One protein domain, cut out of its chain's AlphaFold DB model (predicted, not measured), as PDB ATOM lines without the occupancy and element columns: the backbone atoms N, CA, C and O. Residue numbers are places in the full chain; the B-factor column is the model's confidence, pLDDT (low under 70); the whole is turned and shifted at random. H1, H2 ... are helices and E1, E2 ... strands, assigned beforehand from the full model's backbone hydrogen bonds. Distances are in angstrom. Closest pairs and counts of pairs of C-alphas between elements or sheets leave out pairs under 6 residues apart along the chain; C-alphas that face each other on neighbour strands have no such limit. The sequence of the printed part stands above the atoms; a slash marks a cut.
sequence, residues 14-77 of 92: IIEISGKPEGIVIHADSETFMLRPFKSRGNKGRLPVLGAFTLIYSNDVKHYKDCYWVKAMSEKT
ATOM      1  N   ILE A  14     271.885 210.507 316.968       86.38
ATOM      2  CA  ILE A  14     272.524 210.581 315.653       86.38
ATOM      3  C   ILE A  14     271.431 210.604 314.602       86.38
ATOM      4  O   ILE A  14     270.601 209.695 314.546       86.38
ATOM      5  N   ILE A  15     271.470 211.626 313.756       86.62
ATOM      6  CA  ILE A  15     270.500 211.810 312.687       86.62
ATOM      7  C   ILE A  15     271.021 211.165 311.409       86.62
ATOM      8  O   ILE A  15     272.101 211.497 310.911       86.62
ATOM      9  N   GLU A  16     270.228 210.249 310.871       83.75
ATOM     10  CA  GLU A  16     270.392 209.681 309.540       83.75
ATOM     11  C   GLU A  16     269.338 210.276 308.606       83.75
ATOM     12  O   GLU A  16     268.153 210.239 308.931       83.75
ATOM     13  N   ILE A  17     269.757 210.802 307.452       77.81
ATOM     14  CA  ILE A  17     268.862 211.302 306.402       77.81
ATOM     15  C   ILE A  17     269.092 210.456 305.154       77.81
ATOM     16  O   ILE A  17     270.211 210.367 304.654       77.81
ATOM     17  N   SER A  18     268.044 209.808 304.641       77.44
ATOM     18  CA  SER A  18     268.115 209.006 303.405       77.44
ATOM     19  C   SER A  18     269.201 207.910 303.438       77.44
ATOM     20  O   SER A  18     269.935 207.713 302.466       77.44
ATOM     21  N   GLY A  19     269.338 207.203 304.567       69.94
ATOM     22  CA  GLY A  19     270.301 206.101 304.731       69.94
ATOM     23  C   GLY A  19     271.742 206.543 305.009       69.94
ATOM     24  O   GLY A  19     272.677 205.743 304.931       69.94
ATOM     25  N   LYS A  20     271.956 207.833 305.273       70.19
ATOM     26  CA  LYS A  20     273.270 208.451 305.428       70.19
ATOM     27  C   LYS A  20     273.354 209.180 306.777       70.19
ATOM     28  O   LYS A  20     272.547 210.070 307.016       70.19
ATOM     29  N   PRO A  21     274.301 208.821 307.671       73.00
ATOM     30  CA  PRO A  21     274.529 209.578 308.899       73.00
ATOM     31  C   PRO A  21     274.971 211.006 308.577       73.00
ATOM     32  O   PRO A  21     275.997 211.198 307.911       73.00
ATOM     33  N   GLU A  22     274.206 211.980 309.058       85.19
ATOM     34  CA  GLU A  22     274.403 213.400 308.761       85.19
ATOM     35  C   GLU A  22     275.027 214.156 309.933       85.19
ATOM     36  O   GLU A  22     275.885 215.008 309.714       85.19
ATOM     37  N   GLY A  23     274.694 213.818 311.182       88.75
ATOM     38  CA  GLY A  23     275.273 214.497 312.341       88.75
ATOM     39  C   GLY A  23     274.776 213.994 313.686       88.75
ATOM     40  O   GLY A  23     274.022 213.024 313.762       88.75
ATOM     41  N   ILE A  24     275.195 214.689 314.742       89.31
ATOM     42  CA  ILE A  24     274.745 214.463 316.118       89.31
ATOM     43  C   ILE A  24     273.953 215.665 316.628       89.31
ATOM     44  O   ILE A  24     274.328 216.818 316.391       89.31
ATOM     45  N   VAL A  25     272.859 215.397 317.333       90.31
ATOM     46  CA  VAL A  25     272.087 216.416 318.037       90.31
ATOM     47  C   VAL A  25     272.879 216.865 319.259       90.31
ATOM     48  O   VAL A  25     273.167 216.070 320.151       90.31
ATOM     49  N   ILE A  26     273.254 218.139 319.296       90.00
ATOM     50  CA  ILE A  26     274.029 218.732 320.401       90.00
ATOM     51  C   ILE A  26     273.156 219.518 321.381       90.00
ATOM     52  O   ILE A  26     273.631 219.906 322.438       90.00
ATOM     53  N   HIS A  27     271.909 219.793 321.000       90.69
ATOM     54  CA  HIS A  27     270.900 220.432 321.834       90.69
ATOM     55  C   HIS A  27     269.516 220.157 321.241       90.69
ATOM     56  O   HIS A  27     269.383 220.120 320.016       90.69
ATOM     57  N   ALA A  28     268.500 219.983 322.082       91.19
ATOM     58  CA  ALA A  28     267.121 219.811 321.638       91.19
ATOM     59  C   ALA A  28     266.128 220.293 322.698       91.19
ATOM     60  O   ALA A  28     266.319 220.054 323.893       91.19
ATOM     61  N   ASP A  29     265.046 220.911 322.237       90.69
ATOM     62  CA  ASP A  29     263.880 221.283 323.035       90.69
ATOM     63  C   ASP A  29     262.585 220.764 322.379       90.69
ATOM     64  O   ASP A  29     262.618 219.866 321.536       90.69
ATOM     65  N   SER A  30     261.421 221.253 322.807       89.56
ATOM     66  CA  SER A  30     260.121 220.838 322.266       89.56
ATOM     67  C   SER A  30     259.880 221.236 320.811       89.56
ATOM     68  O   SER A  30     259.074 220.603 320.137       89.56
ATOM     69  N   GLU A  31     260.529 222.296 320.340       90.38
ATOM     70  CA  GLU A  31     260.234 222.962 319.073       90.38
ATOM     71  C   GLU A  31     261.365 222.820 318.063       90.38
ATOM     72  O   GLU A  31     261.104 222.745 316.864       90.38
ATOM     73  N   THR A  32     262.615 222.772 318.523       91.81
ATOM     74  CA  THR A  32     263.801 222.752 317.674       91.81
ATOM     75  C   THR A  32     264.889 221.817 318.191       91.81
ATOM     76  O   THR A  32     264.945 221.449 319.366       91.81
ATOM     77  N   PHE A  33     265.773 221.410 317.285       92.00
ATOM     78  CA  PHE A  33     267.024 220.760 317.643       92.00
ATOM     79  C   PHE A  33     268.190 221.319 316.832       92.00
ATOM     80  O   PHE A  33     268.044 221.786 315.700       92.00
ATOM     81  N   MET A  34     269.373 221.253 317.435       92.19
ATOM     82  CA  MET A  34     270.629 221.682 316.843       92.19
ATOM     83  C   MET A  34     271.443 220.466 316.420       92.19
ATOM     84  O   MET A  34     271.873 219.671 317.258       92.19
ATOM     85  N   LEU A  35     271.698 220.348 315.122       91.25
ATOM     86  CA  LEU A  35     272.530 219.309 314.532       91.25
ATOM     87  C   LEU A  35     273.945 219.835 314.312       91.25
ATOM     88  O   LEU A  35     274.141 220.877 313.682       91.25
ATOM     89  N   ARG A  36     274.951 219.085 314.761       91.06
ATOM     90  CA  ARG A  36     276.331 219.281 314.318       91.06
ATOM     91  C   ARG A  36     276.695 218.199 313.301       91.06
ATOM     92  O   ARG A  36     276.746 217.026 313.678       91.06
ATOM     93  N   PRO A  37     276.922 218.562 312.027       90.25
ATOM     94  CA  PRO A  37     277.130 217.576 310.984       90.25
ATOM     95  C   PRO A  37     278.503 216.911 311.078       90.25
ATOM     96  O   PRO A  37     279.473 217.489 311.582       90.25
ATOM     97  N   PHE A  38     278.601 215.697 310.544       87.31
ATOM     98  CA  PHE A  38     279.881 215.016 310.382       87.31
ATOM     99  C   PHE A  38     280.637 215.600 309.186       87.31
ATOM    100  O   PHE A  38     280.249 215.409 308.038       87.31
ATOM    101  N   LYS A  39     281.778 216.246 309.445       84.31
ATOM    102  CA  LYS A  39     282.749 216.605 308.401       84.31
ATOM    103  C   LYS A  39     283.385 215.354 307.791       84.31
ATOM    104  O   LYS A  39     283.691 215.310 306.604       84.31
ATOM    105  N   SER A  40     283.601 214.331 308.615       80.19
ATOM    106  CA  SER A  40     284.082 213.018 308.195       80.19
ATOM    107  C   SER A  40     283.423 211.943 309.045       80.19
ATOM    108  O   SER A  40     283.333 212.087 310.262       80.19
ATOM    109  N   ARG A  41     282.992 210.843 308.424       70.94
ATOM    110  CA  ARG A  41     282.332 209.723 309.119       70.94
ATOM    111  C   ARG A  41     283.289 208.824 309.901       70.94
ATOM    112  O   ARG A  41     282.839 207.895 310.560       70.94
ATOM    113  N   GLY A  42     284.594 209.088 309.828       69.94
ATOM    114  CA  GLY A  42     285.588 208.161 310.353       69.94
ATOM    115  C   GLY A  42     285.638 206.859 309.542       69.94
ATOM    116  O   GLY A  42     284.905 206.670 308.573       69.94
ATOM    117  N   ASN A  43     286.553 205.965 309.899       77.19
ATOM    118  CA  ASN A  43     286.661 204.616 309.336       77.19
ATOM    119  C   ASN A  43     287.268 203.667 310.386       77.19
ATOM    120  O   ASN A  43     287.462 204.076 311.527       77.19
ATOM    121  N   LYS A  44     287.584 202.411 310.025       70.56
ATOM    122  CA  LYS A  44     288.048 201.353 310.957       70.56
ATOM    123  C   LYS A  44     289.227 201.716 311.885       70.56
ATOM    124  O   LYS A  44     289.491 200.954 312.804       70.56
ATOM    125  N   GLY A  45     289.919 202.839 311.682       70.31
ATOM    126  CA  GLY A  45     290.938 203.342 312.612       70.31
ATOM    127  C   GLY A  45     290.847 204.837 312.912       70.31
ATOM    128  O   GLY A  45     291.784 205.403 313.470       70.31
ATOM    129  N   ARG A  46     289.769 205.516 312.503       74.31
ATOM    130  CA  ARG A  46     289.617 206.963 312.681       74.31
ATOM    131  C   ARG A  46     288.240 207.288 313.200       74.31
ATOM    132  O   ARG A  46     287.244 206.904 312.591       74.31
ATOM    133  N   LEU A  47     288.213 208.060 314.278       78.19
ATOM    134  CA  LEU A  47     286.969 208.602 314.780       78.19
ATOM    135  C   LEU A  47     286.360 209.576 313.751       78.19
ATOM    136  O   LEU A  47     287.094 210.308 313.077       78.19
ATOM    137  N   PRO A  48     285.031 209.589 313.641       78.81
ATOM    138  CA  PRO A  48     284.270 210.643 312.995       78.81
ATOM    139  C   PRO A  48     284.687 212.031 313.488       78.81
ATOM    140  O   PRO A  48     285.025 212.221 314.659       78.81
ATOM    141  N   VAL A  49     284.645 213.010 312.588       83.38
ATOM    142  CA  VAL A  49     284.975 214.405 312.879       83.38
ATOM    143  C   VAL A  49     283.718 215.239 312.731       83.38
ATOM    144  O   VAL A  49     283.083 215.214 311.674       83.38
ATOM    145  N   LEU A  50     283.372 215.983 313.776       84.81
ATOM    146  CA  LEU A  50     282.312 216.981 313.707       84.81
ATOM    147  C   LEU A  50     282.810 218.230 312.989       84.81
ATOM    148  O   LEU A  50     283.915 218.698 313.255       84.81
ATOM    149  N   GLY A  51     281.976 218.772 312.106       84.75
ATOM    150  CA  GLY A  51     282.215 220.078 311.509       84.75
ATOM    151  C   GLY A  51     282.087 221.211 312.530       84.75
ATOM    152  O   GLY A  51     281.521 221.043 313.612       84.75
ATOM    153  N   ALA A  52     282.606 222.382 312.164       84.94
ATOM    154  CA  ALA A  52     282.616 223.562 313.026       84.94
ATOM    155  C   ALA A  52     281.259 224.286 313.141       84.94
ATOM    156  O   ALA A  52     281.042 225.028 314.097       84.94
ATOM    157  N   PHE A  53     280.342 224.085 312.190       86.06
ATOM    158  CA  PHE A  53     279.050 224.774 312.167       86.06
ATOM    159  C   PHE A  53     277.918 223.931 312.768       86.06
ATOM    160  O   PHE A  53     278.058 222.732 313.019       86.06
ATOM    161  N   THR A  54     276.787 224.584 313.015       90.75
ATOM    162  CA  THR A  54     275.574 223.980 313.564       90.75
ATOM    163  C   THR A  54     274.394 224.360 312.685       90.75
ATOM    164  O   THR A  54     274.316 225.488 312.203       90.75
ATOM    165  N   LEU A  55     273.489 223.410 312.477       90.06
ATOM    166  CA  LEU A  55     272.243 223.591 311.742       90.06
ATOM    167  C   LEU A  55     271.072 223.469 312.717       90.06
ATOM    168  O   LEU A  55     271.122 222.646 313.628       90.06
ATOM    169  N   ILE A  56     270.040 224.290 312.534       90.75
ATOM    170  CA  ILE A  56     268.834 224.284 313.369       90.75
ATOM    171  C   ILE A  56     267.683 223.728 312.542       90.75
ATOM    172  O   ILE A  56     267.477 224.142 311.402       90.75
ATOM    173  N   TYR A  57     266.938 222.804 313.135       88.25
ATOM    174  CA  TYR A  57     265.794 222.153 312.519       88.25
ATOM    175  C   TYR A  57     264.596 222.138 313.474       88.25
ATOM    176  O   TYR A  57     264.766 222.261 314.686       88.25
ATOM    177  N   SER A  58     263.389 221.958 312.931       88.88
ATOM    178  CA  SER A  58     262.169 221.727 313.720       88.88
ATOM    179  C   SER A  58     262.293 220.433 314.533       88.88
ATOM    180  O   SER A  58     262.884 219.475 314.061       88.88
ATOM    181  N   ASN A  59     261.739 220.340 315.733       89.50
ATOM    182  CA  ASN A  59     261.691 219.088 316.497       89.50
ATOM    183  C   ASN A  59     260.302 218.432 316.487       89.50
ATOM    184  O   ASN A  59     260.027 217.513 317.258       89.50
ATOM    185  N   ASP A  60     259.425 218.890 315.590       84.75
ATOM    186  CA  ASP A  60     258.102 218.314 315.379       84.75
ATOM    187  C   ASP A  60     258.160 217.146 314.382       84.75
ATOM    188  O   ASP A  60     258.533 217.303 313.219       84.75
ATOM    189  N   VAL A  61     257.714 215.967 314.824       76.19
ATOM    190  CA  VAL A  61     257.688 214.733 314.025       76.19
ATOM    191  C   VAL A  61     256.922 214.882 312.706       76.19
ATOM    192  O   VAL A  61     257.252 214.210 311.727       76.19
ATOM    193  N   LYS A  62     255.893 215.743 312.658       75.81
ATOM    194  CA  LYS A  62     255.068 215.929 311.455       75.81
ATOM    195  C   LYS A  62     255.874 216.510 310.298       75.81
ATOM    196  O   LYS A  62     255.675 216.081 309.169       75.81
ATOM    197  N   HIS A  63     256.828 217.396 310.583       73.69
ATOM    198  CA  HIS A  63     257.681 218.006 309.562       73.69
ATOM    199  C   HIS A  63     258.558 216.984 308.821       73.69
ATOM    200  O   HIS A  63     258.956 217.224 307.685       73.69
ATOM    201  N   TYR A  64     258.861 215.839 309.437       73.44
ATOM    202  CA  TYR A  64     259.794 214.863 308.869       73.44
ATOM    203  C   TYR A  64     259.132 213.770 308.051       73.44
ATOM    204  O   TYR A  64     259.734 213.303 307.088       73.44
ATOM    205  N   LYS A  65     257.901 213.382 308.395       69.06
ATOM    206  CA  LYS A  65     257.199 212.275 307.728       69.06
ATOM    207  C   LYS A  65     257.051 212.474 306.216       69.06
ATOM    208  O   LYS A  65     257.088 211.486 305.489       69.06
ATOM    209  N   ASP A  66     256.958 213.726 305.767       66.12
ATOM    210  CA  ASP A  66     256.628 214.063 304.380       66.12
ATOM    211  C   ASP A  66     257.821 214.583 303.558       66.12
ATOM    212  O   ASP A  66     257.713 214.716 302.340       66.12
ATOM    213  N   CYS A  67     258.969 214.873 304.185       61.03
ATOM    214  CA  CYS A  67     260.107 215.494 303.497       61.03
ATOM    215  C   CYS A  67     261.300 214.547 303.316       61.03
ATOM    216  O   CYS A  67     261.865 214.482 302.225       61.03
ATOM    217  N   TYR A  68     261.692 213.804 304.357       62.50
ATOM    218  CA  TYR A  68     262.890 212.961 304.327       62.50
ATOM    219  C   TYR A  68     262.754 211.769 305.273       62.50
ATOM    220  O   TYR A  68     262.127 211.856 306.325       62.50
ATOM    221  N   TRP A  69     263.409 210.656 304.948       66.88
ATOM    222  CA  TRP A  69     263.535 209.537 305.883       66.88
ATOM    223  C   TRP A  69     264.573 209.918 306.937       66.88
ATOM    224  O   TRP A  69     265.761 209.652 306.756       66.88
ATOM    225  N   VAL A  70     264.119 210.605 307.987       71.62
ATOM    226  CA  VAL A  70     264.953 211.013 309.120       71.62
ATOM    227  C   VAL A  70     264.804 209.997 310.240       71.62
ATOM    228  O   VAL A  70     263.698 209.734 310.715       71.62
ATOM    229  N   LYS A  71     265.922 209.413 310.666       73.88
ATOM    230  CA  LYS A  71     265.950 208.392 311.713       73.88
ATOM    231  C   LYS A  71     266.945 208.771 312.803       73.88
ATOM    232  O   LYS A  71     268.098 209.074 312.508       73.88
ATOM    233  N   ALA A  72     266.502 208.684 314.056       74.44
ATOM    234  CA  ALA A  72     267.393 208.669 315.209       74.44
ATOM    235  C   ALA A  72     268.026 207.275 315.338       74.44
ATOM    236  O   ALA A  72     267.323 206.262 315.433       74.44
ATOM    237  N   MET A  73     269.353 207.204 315.322       71.38
ATOM    238  CA  MET A  73     270.077 205.959 315.576       71.38
ATOM    239  C   MET A  73     270.234 205.754 317.093       71.38
ATOM    240  O   MET A  73     270.616 206.666 317.816       71.38
ATOM    241  N   SER A  74     269.872 204.554 317.562       58.03
ATOM    242  CA  SER A  74     269.674 204.175 318.974       58.03
ATOM    243  C   SER A  74     270.828 204.512 319.941       58.03
ATOM    244  O   SER A  74     271.999 204.326 319.619       58.03
ATOM    245  N   GLU A  75     270.456 204.831 321.194       49.78
ATOM    246  CA  GLU A  75     271.300 205.082 322.386       49.78
ATOM    247  C   GLU A  75     272.419 204.058 322.663       49.78
ATOM    248  O   GLU A  75     273.360 204.348 323.403       49.78
ATOM    249  N   LYS A  76     272.341 202.842 322.103       46.97
ATOM    250  CA  LYS A  76     273.390 201.820 322.275       46.97
ATOM    251  C   LYS A  76     274.663 202.145 321.497       46.97
ATOM    252  O   LYS A  76     275.716 201.579 321.788       46.97
ATOM    253  N   THR A  77     274.593 203.050 320.526       51.94
ATOM    254  CA  THR A  77     275.758 203.521 319.783       51.94
ATOM    255  C   THR A  77     276.385 204.696 320.530       51.94
ATOM    256  O   THR A  77     276.149 205.853 320.202       51.94
TER     257      THR A  77
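AT A GLANCE: This is residues 14 to 77 of the 92 residues of an uncharacterized protein of Enterococcus faecalis 918 (UniProt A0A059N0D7). The domain is one strongly twisted antiparallel sheet of five strands, curved into an open trough far from a closed barrel, with the chain from E4 through the short helix H1 to E5 crossing from one edge of the sheet to the other. At the opposite end of the long axis from H1, the long loop of residues 41 to 54 extends the hairpin of E3 and E4. The printed part has 64 residues, with E1, E2, E3, E4, H1 and E5 along the chain and the sheet in the order E4, E3, E2, E1, E5; its class is mostly strand. It is compact, with a radius of gyration of the C-alphas of 12.2 A, yet elongated in outline, spanning 38 by 22 by 21 A.

IN THESE COORDINATES: E1, residues 14 to 17, starts with C-alpha 14 at (272.524, 210.581, 315.653). E2, residues 20 to 28, measures 20.7 A and bends by 53 degrees at residue 25. E3, residues 32 to 40, measures 24.4 A and ends with C-alpha 40 at (284.082, 213.018, 308.195). E4 is residues 55 to 58, 10.4 A, and H1 is residues 61 to 65, 6.8 A. E5, residues 70 to 73, ends with C-alpha 73 at (270.077, 205.959, 315.576).

HOW THE PARTS SIT: E1, E2, E3 and E4 form a meander, each strand the antiparallel neighbour of the one before, and each successive pair is a hairpin. Between E1 and E2, N 22 and O 15 are 2.8 A apart, within hydrogen-bond range. Between E2 and E3, N 34 and O 27 are 2.8 A apart. Between E3 and E4, N 35 and O 55 are 2.8 A apart. Residues 38 to 40 of E3 also pair, antiparallel, with residues 49 to 50. E5 is the antiparallel neighbour of E1, with N 16 and O 71 2.9 A apart. The edge strands E4 and E5 are apart. From edge to edge the strands' lines turn by 107 degrees and the way across the sheet by 84 degrees. H1 is only just on the sheet, with 5 pairs of C-alphas within 10 A, and only grazes it with residues 61 to 64. The O i to N i+4 pair inside H1 is within hydrogen-bond range. The closest C-alphas of H1 and E5 are those of Tyr 64 and Val 70, 6.4 A apart.

THE WHOLE: The two C-alphas farthest apart are those of Gly 45 and Lys 62, at 38.0 A. Residues 62 to 67, of which 62 to 65 belong to H1, stand free. The link from E3 to E4 is long, with 14 residues; the other links are tight. The printed part has no cut. The mean pLDDT of the printed part is 79.4, and residues 19, 42, 65 to 69 and 74 to 77 are under 70.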